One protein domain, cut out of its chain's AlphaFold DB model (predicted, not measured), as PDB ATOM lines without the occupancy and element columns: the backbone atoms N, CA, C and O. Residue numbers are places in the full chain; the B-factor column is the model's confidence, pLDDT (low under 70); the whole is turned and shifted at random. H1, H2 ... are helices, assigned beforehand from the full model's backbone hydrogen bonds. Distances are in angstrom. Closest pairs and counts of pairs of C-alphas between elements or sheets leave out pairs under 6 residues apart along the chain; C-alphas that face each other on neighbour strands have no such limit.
ATOM      1  N   ARG A   9     228.976 231.121 212.712       89.44
ATOM      2  CA  ARG A   9     227.833 230.389 213.278       89.44
ATOM      3  C   ARG A   9     227.430 230.918 214.657       89.44
ATOM      4  O   ARG A   9     226.242 231.018 214.933       89.44
ATOM      5  N   GLN A  10     228.394 231.255 215.511       90.19
ATOM      6  CA  GLN A  10     228.114 231.839 216.826       90.19
ATOM      7  C   GLN A  10     227.515 233.241 216.700       90.19
ATOM      8  O   GLN A  10     226.580 233.546 217.432       90.19
ATOM      9  N   HIS A  11     227.972 234.045 215.735       91.12
ATOM     10  CA  HIS A  11     227.361 235.345 215.444       91.12
ATOM     11  C   HIS A  11     225.898 235.222 215.009       91.12
ATOM     12  O   HIS A  11     225.051 235.939 215.530       91.12
ATOM     13  N   LEU A  12     225.581 234.283 214.110       91.50
ATOM     14  CA  LEU A  12     224.195 234.034 213.693       91.50
ATOM     15  C   LEU A  12     223.315 233.585 214.864       91.50
ATOM     16  O   LEU A  12     222.208 234.081 215.023       91.50
ATOM     17  N   LEU A  13     223.814 232.689 215.719       89.62
ATOM     18  CA  LEU A  13     223.067 232.256 216.902       89.62
ATOM     19  C   LEU A  13     222.852 233.398 217.901       89.62
ATOM     20  O   LEU A  13     221.768 233.511 218.459       89.62
ATOM     21  N   ALA A  14     223.858 234.245 218.122       88.88
ATOM     22  CA  ALA A  14     223.726 235.414 218.987       88.88
ATOM     23  C   ALA A  14     222.702 236.415 218.429       88.88
ATOM     24  O   ALA A  14     221.855 236.899 219.174       88.88
ATOM     25  N   ARG A  15     222.730 236.660 217.113       93.06
ATOM     26  CA  ARG A  15     221.769 237.534 216.438       93.06
ATOM     27  C   ARG A  15     220.340 237.006 216.565       93.06
ATOM     28  O   ARG A  15     219.483 237.732 217.053       93.06
ATOM     29  N   ASN A  16     220.108 235.737 216.230       92.19
ATOM     30  CA  ASN A  16     218.777 235.133 216.325       92.19
ATOM     31  C   ASN A  16     218.235 235.168 217.762       92.19
ATOM     32  O   ASN A  16     217.049 235.402 217.960       92.19
ATOM     33  N   ARG A  17     219.096 234.983 218.772       90.94
ATOM     34  CA  ARG A  17     218.703 235.132 220.183       90.94
ATOM     35  C   ARG A  17     218.256 236.551 220.503       90.94
ATOM     36  O   ARG A  17     217.193 236.718 221.082       90.94
ATOM     37  N   SER A  18     219.026 237.556 220.081       90.38
ATOM     38  CA  SER A  18     218.673 238.960 220.320       90.38
ATOM     39  C   SER A  18     217.389 239.382 219.597       90.38
ATOM     40  O   SER A  18     216.608 240.166 220.126       90.38
ATOM     41  N   GLU A  19     217.140 238.845 218.400       93.75
ATOM     42  CA  GLU A  19     215.905 239.093 217.651       93.75
ATOM     43  C   GLU A  19     214.709 238.415 218.333       93.75
ATOM     44  O   GLU A  19     213.679 239.056 218.535       93.75
ATOM     45  N   ASN A  20     214.869 237.168 218.786       90.94
ATOM     46  CA  ASN A  20     213.841 236.468 219.553       90.94
ATOM     47  C   ASN A  20     213.535 237.168 220.879       90.94
ATOM     48  O   ASN A  20     212.371 237.284 221.240       90.94
ATOM     49  N   GLU A  21     214.548 237.658 221.593       91.38
ATOM     50  CA  GLU A  21     214.375 238.419 222.835       91.38
ATOM     51  C   GLU A  21     213.559 239.690 222.608       91.38
ATOM     52  O   GLU A  21     212.622 239.957 223.352       91.38
ATOM     53  N   ARG A  22     213.843 240.430 221.531       92.56
ATOM     54  CA  ARG A  22     213.071 241.630 221.174       92.56
ATOM     55  C   ARG A  22     211.628 241.316 220.784       92.56
ATOM     56  O   ARG A  22     210.746 242.123 221.051       92.56
ATOM     57  N   ALA A  23     211.389 240.176 220.137       92.56
ATOM     58  CA  ALA A  23     210.058 239.784 219.672       92.56
ATOM     59  C   ALA A  23     209.214 239.067 220.745       92.56
ATOM     60  O   ALA A  23     207.996 238.954 220.604       92.56
ATOM     61  N   SER A  24     209.840 238.545 221.803       91.19
ATOM     62  CA  SER A  24     209.166 237.674 222.768       91.19
ATOM     63  C   SER A  24     208.301 238.461 223.747       91.19
ATOM     64  O   SER A  24     208.799 239.020 224.720       91.19
ATOM     65  N   ARG A  25     206.977 238.372 223.578       92.69
ATOM     66  CA  ARG A  25     205.989 238.838 224.574       92.69
ATOM     67  C   ARG A  25     206.087 238.109 225.920       92.69
ATOM     68  O   ARG A  25     205.623 238.616 226.932       92.69
ATOM     69  N   LEU A  26     206.718 236.934 225.959       91.75
ATOM     70  CA  LEU A  26     206.989 236.240 227.220       91.75
ATOM     71  C   LEU A  26     207.900 237.062 228.136       91.75
ATOM     72  O   LEU A  26     207.691 237.064 229.339       91.75
ATOM     73  N   LEU A  27     208.863 237.801 227.580       91.12
ATOM     74  CA  LEU A  27     209.786 238.614 228.376       91.12
ATOM     75  C   LEU A  27     209.163 239.925 228.874       91.12
ATOM     76  O   LEU A  27     209.773 240.597 229.694       91.12
ATOM     77  N   SER A  28     207.964 240.291 228.405       93.94
ATOM     78  CA  SER A  28     207.201 241.409 228.978       93.94
ATOM     79  C   SER A  28     206.338 241.006 230.175       93.94
ATOM     80  O   SER A  28     205.719 241.872 230.787       93.94
ATOM     81  N   LEU A  29     206.254 239.710 230.497       93.75
ATOM     82  CA  LEU A  29     205.564 239.244 231.698       93.75
ATOM     83  C   LEU A  29     206.380 239.584 232.946       93.75
ATOM     84  O   LEU A  29     207.603 239.708 232.882       93.75
ATOM     85  N   SER A  30     205.702 239.700 234.090       95.38
ATOM     86  CA  SER A  30     206.399 239.867 235.360       95.38
ATOM     87  C   SER A  30     207.251 238.641 235.672       95.38
ATOM     88  O   SER A  30     206.948 237.501 235.307       95.38
ATOM     89  N   ASP A  31     208.328 238.906 236.392       90.06
ATOM     90  CA  ASP A  31     209.317 237.923 236.789       90.06
ATOM     91  C   ASP A  31     208.711 236.756 237.599       90.06
ATOM     92  O   ASP A  31     209.154 235.614 237.452       90.06
ATOM     93  N   ASP A  32     207.659 237.005 238.377       92.81
ATOM     94  CA  ASP A  32     206.949 235.977 239.149       92.81
ATOM     95  C   ASP A  32     206.136 235.041 238.248       92.81
ATOM     96  O   ASP A  32     206.223 233.816 238.361       92.81
ATOM     97  N   VAL A  33     205.402 235.608 237.282       94.25
ATOM     98  CA  VAL A  33     204.605 234.837 236.314       94.25
ATOM     99  C   VAL A  33     205.525 233.997 235.436       94.25
ATOM    100  O   VAL A  33     205.253 232.824 235.189       94.25
ATOM    101  N   LEU A  34     206.658 234.563 235.016       92.81
ATOM    102  CA  LEU A  34     207.665 233.836 234.251       92.81
ATOM    103  C   LEU A  34     208.260 232.670 235.058       92.81
ATOM    104  O   LEU A  34     208.515 231.603 234.503       92.81
ATOM    105  N   GLY A  35     208.471 232.868 236.364       91.50
ATOM    106  CA  GLY A  35     208.888 231.813 237.289       91.50
ATOM    107  C   GLY A  35     207.861 230.686 237.367       91.50
ATOM    108  O   GLY A  35     208.223 229.516 237.240       91.50
ATOM    109  N   HIS A  36     206.579 231.037 237.476       93.44
ATOM    110  CA  HIS A  36     205.497 230.060 237.515       93.44
ATOM    111  C   HIS A  36     205.390 229.266 236.205       93.44
ATOM    112  O   HIS A  36     205.351 228.040 236.242       93.44
ATOM    113  N   VAL A  37     205.469 229.924 235.042       92.25
ATOM    114  CA  VAL A  37     205.490 229.245 233.732       92.25
ATOM    115  C   VAL A  37     206.673 228.281 233.626       92.25
ATOM    116  O   VAL A  37     206.500 227.138 233.211       92.25
ATOM    117  N   CYS A  38     207.867 228.706 234.045       91.69
ATOM    118  CA  CYS A  38     209.050 227.844 234.055       91.69
ATOM    119  C   CYS A  38     208.910 226.641 235.000       91.69
ATOM    120  O   CYS A  38     209.510 225.606 234.722       91.69
ATOM    121  N   SER A  39     208.126 226.749 236.080       92.00
ATOM    122  CA  SER A  39     207.896 225.646 237.025       92.00
ATOM    123  C   SER A  39     207.061 224.499 236.445       92.00
ATOM    124  O   SER A  39     207.191 223.368 236.903       92.00
ATOM    125  N   PHE A  40     206.266 224.763 235.400       94.94
ATOM    126  CA  PHE A  40     205.500 223.739 234.680       94.94
ATOM    127  C   PHE A  40     206.300 223.037 233.576       94.94
ATOM    128  O   PHE A  40     205.811 222.075 232.987       94.94
ATOM    129  N   LEU A  41     207.499 223.527 233.245       92.44
ATOM    130  CA  LEU A  41     208.307 222.978 232.164       92.44
ATOM    131  C   LEU A  41     209.278 221.920 232.685       92.44
ATOM    132  O   LEU A  41     210.052 222.153 233.613       92.44
ATOM    133  N   ASP A  42     209.326 220.787 231.991       92.56
ATOM    134  CA  ASP A  42     210.328 219.762 232.243       92.56
ATOM    135  C   ASP A  42     211.745 220.282 231.958       92.56
ATOM    136  O   ASP A  42     211.982 221.127 231.087       92.56
ATOM    137  N   GLY A  43     212.744 219.678 232.608       89.88
ATOM    138  CA  GLY A  43     214.151 220.057 232.432       89.88
ATOM    139  C   GLY A  43     214.645 220.021 230.975       89.88
ATOM    140  O   GLY A  43     215.562 220.760 230.611       89.88
ATOM    141  N   ARG A  44     214.033 219.198 230.105       92.44
ATOM    142  CA  ARG A  44     214.353 219.167 228.664       92.44
ATOM    143  C   ARG A  44     213.882 220.423 227.938       92.44
ATOM    144  O   ARG A  44     214.623 220.936 227.098       92.44
ATOM    145  N   ASP A  45     212.686 220.904 228.249       91.81
ATOM    146  CA  ASP A  45     212.117 222.079 227.599       91.81
ATOM    147  C   ASP A  45     212.694 223.367 228.178       91.81
ATOM    148  O   ASP A  45     213.019 224.267 227.407       91.81
ATOM    149  N   LEU A  46     213.015 223.396 229.477       90.94
ATOM    150  CA  LEU A  46     213.849 224.449 230.067       90.94
ATOM    151  C   LEU A  46     215.206 224.562 229.355       90.94
ATOM    152  O   LEU A  46     215.601 225.649 228.931       90.94
ATOM    153  N   ALA A  47     215.894 223.438 229.121       87.62
ATOM    154  CA  ALA A  47     217.167 223.439 228.399       87.62
ATOM    155  C   ALA A  47     217.025 223.925 226.946       87.62
ATOM    156  O   ALA A  47     217.948 224.542 226.409       87.62
ATOM    157  N   ARG A  48     215.887 223.669 226.288       90.88
ATOM    158  CA  ARG A  48     215.594 224.231 224.959       90.88
ATOM    159  C   ARG A  48     215.354 225.734 225.045       90.88
ATOM    160  O   ARG A  48     215.932 226.464 224.240       90.88
ATOM    161  N   LEU A  49     214.599 226.195 226.038       91.19
ATOM    162  CA  LEU A  49     214.318 227.609 226.278       91.19
ATOM    163  C   LEU A  49     215.614 228.423 226.452       91.19
ATOM    164  O   LEU A  49     215.798 229.453 225.802       91.19
ATOM    165  N   GLU A  50     216.581 227.892 227.210       89.62
ATOM    166  CA  GLU A  50     217.915 228.492 227.392       89.62
ATOM    167  C   GLU A  50     218.705 228.653 226.083       89.62
ATOM    168  O   GLU A  50     219.591 229.506 225.966       89.62
ATOM    169  N   THR A  51     218.444 227.808 225.079       88.06
ATOM    170  CA  THR A  51     219.124 227.935 223.783       88.06
ATOM    171  C   THR A  51     218.545 229.042 222.917       88.06
ATOM    172  O   THR A  51     219.285 229.582 222.084       88.06
ATOM    173  N   VAL A  52     217.271 229.376 223.130       89.69
ATOM    174  CA  VAL A  52     216.493 230.347 222.354       89.69
ATOM    175  C   VAL A  52     216.666 231.760 222.903       89.69
ATOM    176  O   VAL A  52     216.759 232.695 222.112       89.69
ATOM    177  N   CYS A  53     216.773 231.912 224.224       88.44
ATOM    178  CA  CYS A  53     216.882 233.205 224.888       88.44
ATOM    179  C   CYS A  53     217.876 233.147 226.060       88.44
ATOM    180  O   CYS A  53     217.910 232.197 226.843       88.44
ATOM    181  N   THR A  54     218.717 234.174 226.171       85.56
ATOM    182  CA  THR A  54     219.752 234.279 227.205       85.56
ATOM    183  C   THR A  54     219.193 234.633 228.582       85.56
ATOM    184  O   THR A  54     219.800 234.248 229.580       85.56
ATOM    185  N   HIS A  55     218.017 235.265 228.647       85.00
ATOM    186  CA  HIS A  55     217.355 235.651 229.897       85.00
ATOM    187  C   HIS A  55     217.080 234.440 230.804       85.00
ATOM    188  O   HIS A  55     217.376 234.449 231.999       85.00
ATOM    189  N   PHE A  56     216.622 233.331 230.216       84.56
ATOM    190  CA  PHE A  56     216.338 232.098 230.958       84.56
ATOM    191  C   PHE A  56     217.594 231.395 231.478       84.56
ATOM    192  O   PHE A  56     217.529 230.686 232.478       84.56
ATOM    193  N   LYS A  57     218.753 231.642 230.858       78.50
ATOM    194  CA  LYS A  57     220.030 231.055 231.278       78.50
ATOM    195  C   LYS A  57     220.527 231.616 232.614       78.50
ATOM    196  O   LYS A  57     221.245 230.929 233.335       78.50
ATOM    197  N   HIS A  58     220.178 232.863 232.932       61.59
ATOM    198  CA  HIS A  58     220.550 233.478 234.206       61.59
ATOM    199  C   HIS A  58     219.642 232.986 235.341       61.59
ATOM    200  O   HIS A  58     220.107 232.772 236.457       61.59
ATOM    201  N   ARG A  59     218.362 232.739 235.043       59.47
ATOM    202  CA  ARG A  59     217.370 232.295 236.031       59.47
ATOM    203  C   ARG A  59     217.486 230.827 236.407       59.47
ATOM    204  O   ARG A  59     217.405 230.518 237.589       59.47
ATOM    205  N   SER A  60     217.752 229.940 235.451       58.84
ATOM    206  CA  SER A  60     218.039 228.540 235.780       58.84
ATOM    207  C   SER A  60     219.299 228.398 236.636       58.84
ATOM    208  O   SER A  60     219.397 227.473 237.430       58.84
ATOM    209  N   TRP A  61     220.253 229.329 236.532       52.91
ATOM    210  CA  TRP A  61     221.425 229.363 237.405       52.91
ATOM    211  C   TRP A  61     221.094 229.843 238.825       52.91
ATOM    212  O   TRP A  61     221.571 229.243 239.781       52.91
ATOM    213  N   VAL A  62     220.257 230.876 238.971       56.41
ATOM    214  CA  VAL A  62     219.826 231.381 240.289       56.41
ATOM    215  C   VAL A  62     218.941 230.356 241.009       56.41
ATOM    216  O   VAL A  62     219.247 229.987 242.138       56.41
ATOM    217  N   ALA A  63     217.933 229.797 240.333       58.38
ATOM    218  CA  ALA A  63     217.027 228.803 240.917       58.38
ATOM    219  C   ALA A  63     217.744 227.505 241.342       58.38
ATOM    220  O   ALA A  63     217.398 226.898 242.350       58.38
ATOM    221  N   VAL A  64     218.773 227.084 240.595       54.47
ATOM    222  CA  VAL A  64     219.577 225.891 240.926       54.47
ATOM    223  C   VAL A  64     220.572 226.148 242.063       54.47
ATOM    224  O   VAL A  64     220.989 225.196 242.713       54.47
ATOM    225  N   ASN A  65     220.964 227.399 242.317       47.69
ATOM    226  CA  ASN A  65     221.896 227.730 243.398       47.69
ATOM    227  C   ASN A  65     221.206 227.974 244.749       47.69
ATOM    228  O   ASN A  65     221.867 227.849 245.775       47.69
ATOM    229  N   GLU A  66     219.910 228.299 244.767       50.59
ATOM    230  CA  GLU A  66     219.138 228.446 246.012       50.59
ATOM    231  C   GLU A  66     218.546 227.119 246.515       50.59
ATOM    232  O   GLU A  66     218.369 226.943 247.719       50.59
ATOM    233  N   ALA A  67     218.295 226.152 245.627       44.25
ATOM    234  CA  ALA A  67     217.843 224.819 246.015       44.25
ATOM    235  C   ALA A  67     219.034 223.875 246.275       44.25
ATOM    236  O   ALA A  67     219.840 223.602 245.383       44.25
ATOM    237  N   SER A  68     219.131 223.321 247.486       40.56
ATOM    238  CA  SER A  68     220.040 222.213 247.799       40.56
ATOM    239  C   SER A  68     219.686 220.986 246.939       40.56
ATOM    240  O   SER A  68     218.659 220.334 247.109       40.56
ATOM    241  N   LEU A  69     220.536 220.712 245.951       40.84
ATOM    242  CA  LEU A  69     220.351 219.699 244.906       40.84
ATOM    243  C   LEU A  69     220.249 218.253 245.423       40.84
ATOM    244  O   LEU A  69     221.052 217.844 246.264       40.84
TER     245      LEU A  69
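AT A GLANCE: This is residues 9 to 69 of the 298 residues of the protein "Predicted protein" of Micromonas pusilla (strain CCMP1545) (UniProt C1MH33). Five helices joined by tight links make an open arch with a V inside it: H1, the longest helix, is one leg, the short H2 sits at the bend, and H3 is the other leg. H4 folds back from the end of H3 toward the midpart of H1, and H5 turns away again at a corner beside the end of H4 and runs past H3, so that residues 64 to 69 stick out at the far end. The contacts between helices are few. The printed part has 61 residues with five named helices, in the order H1, H2, H3, H4, H5, and no named strand, and its class is all helix. It is only just compact, close to loose, with a radius of gyration of the C-alphas of 12.3 A, and only just elongated, spanning 36 by 24 by 17 A.

HOW THE PARTS SIT: H1, residues 9 to 23, is the longest helix by residues and touches no other helix. H4, residues 43 to 52, is close to H1 but not clearly touching it; their closest C-alphas, those of Arg 17 and Val 52, are 5.7 A apart, and their lines are about perpendicular at 83 degrees. H2, residues 25 to 28, is also close to H1 but not clearly touching, with the C-alphas of Glu 21 and Leu 27 the closest at 7.2 A. H3, residues 31 to 39, is close to H2 but not clearly touching, the closest C-alphas being those of Leu 26 and Leu 34 at 7.5 A. H3 and H4 are close but not clearly touching, with the C-alphas of Cys 38 and Leu 46 the closest at 7.1 A; they run opposite ways at a steep tilt of 49 degrees. H5, residues 55 to 66, only just touches H4, with 3 pairs of C-alphas within 8 A, and the two touch only at the corner by their link. H5 touches H4 with residues 56 to 57 alone; the closest C-alphas of the two helices are those of Glu 50 and Lys 57, 5.1 A apart. H4 and H5 run opposite ways at a steep tilt of 39 degrees. H3 and H5 are near each other, with 10 pairs of C-alphas within 10 A. H1 and H3 are apart, and so are H2 and H4; H1 and H5 are only just apart, closest at 8.1 A, and H2 and H5 only just, closest at 8.3 A. In H1 and H3 every O i to N i+4 pair is within hydrogen-bond range, in H4 5 of 6 are and in H5 6 of 8, while H2 is too short for such a pair.

IN THESE COORDINATES: H1 begins at C-alpha 9, at (227.833, 230.389, 213.278), and measures 21.1 A to C-alpha 23. H2, four residues, measures 5.2 A. H3 measures 12.4 A from C-alpha 31 to C-alpha 39. H4 measures 14.6 A and begins at C-alpha 43, at (214.151, 220.057, 232.432). H5 measures 17.7 A and ends at C-alpha 66, at (219.138, 228.446, 246.012).

THE WHOLE: The two C-alphas farthest apart are those of Leu 12 and Ser 68, at 36.3 A, and the first and last printed C-alphas, those of Arg 9 and Leu 69, are 34.2 A apart. The printed part runs from residue 9 to residue 69 without a cut, and the four links between its helices are tight. Residues 64 to 69, of which 64 to 66 belong to H5, stand free. The mean pLDDT of the printed part is 83.3; residues 58 to 69 are under 70, and the mean of H5 is 62.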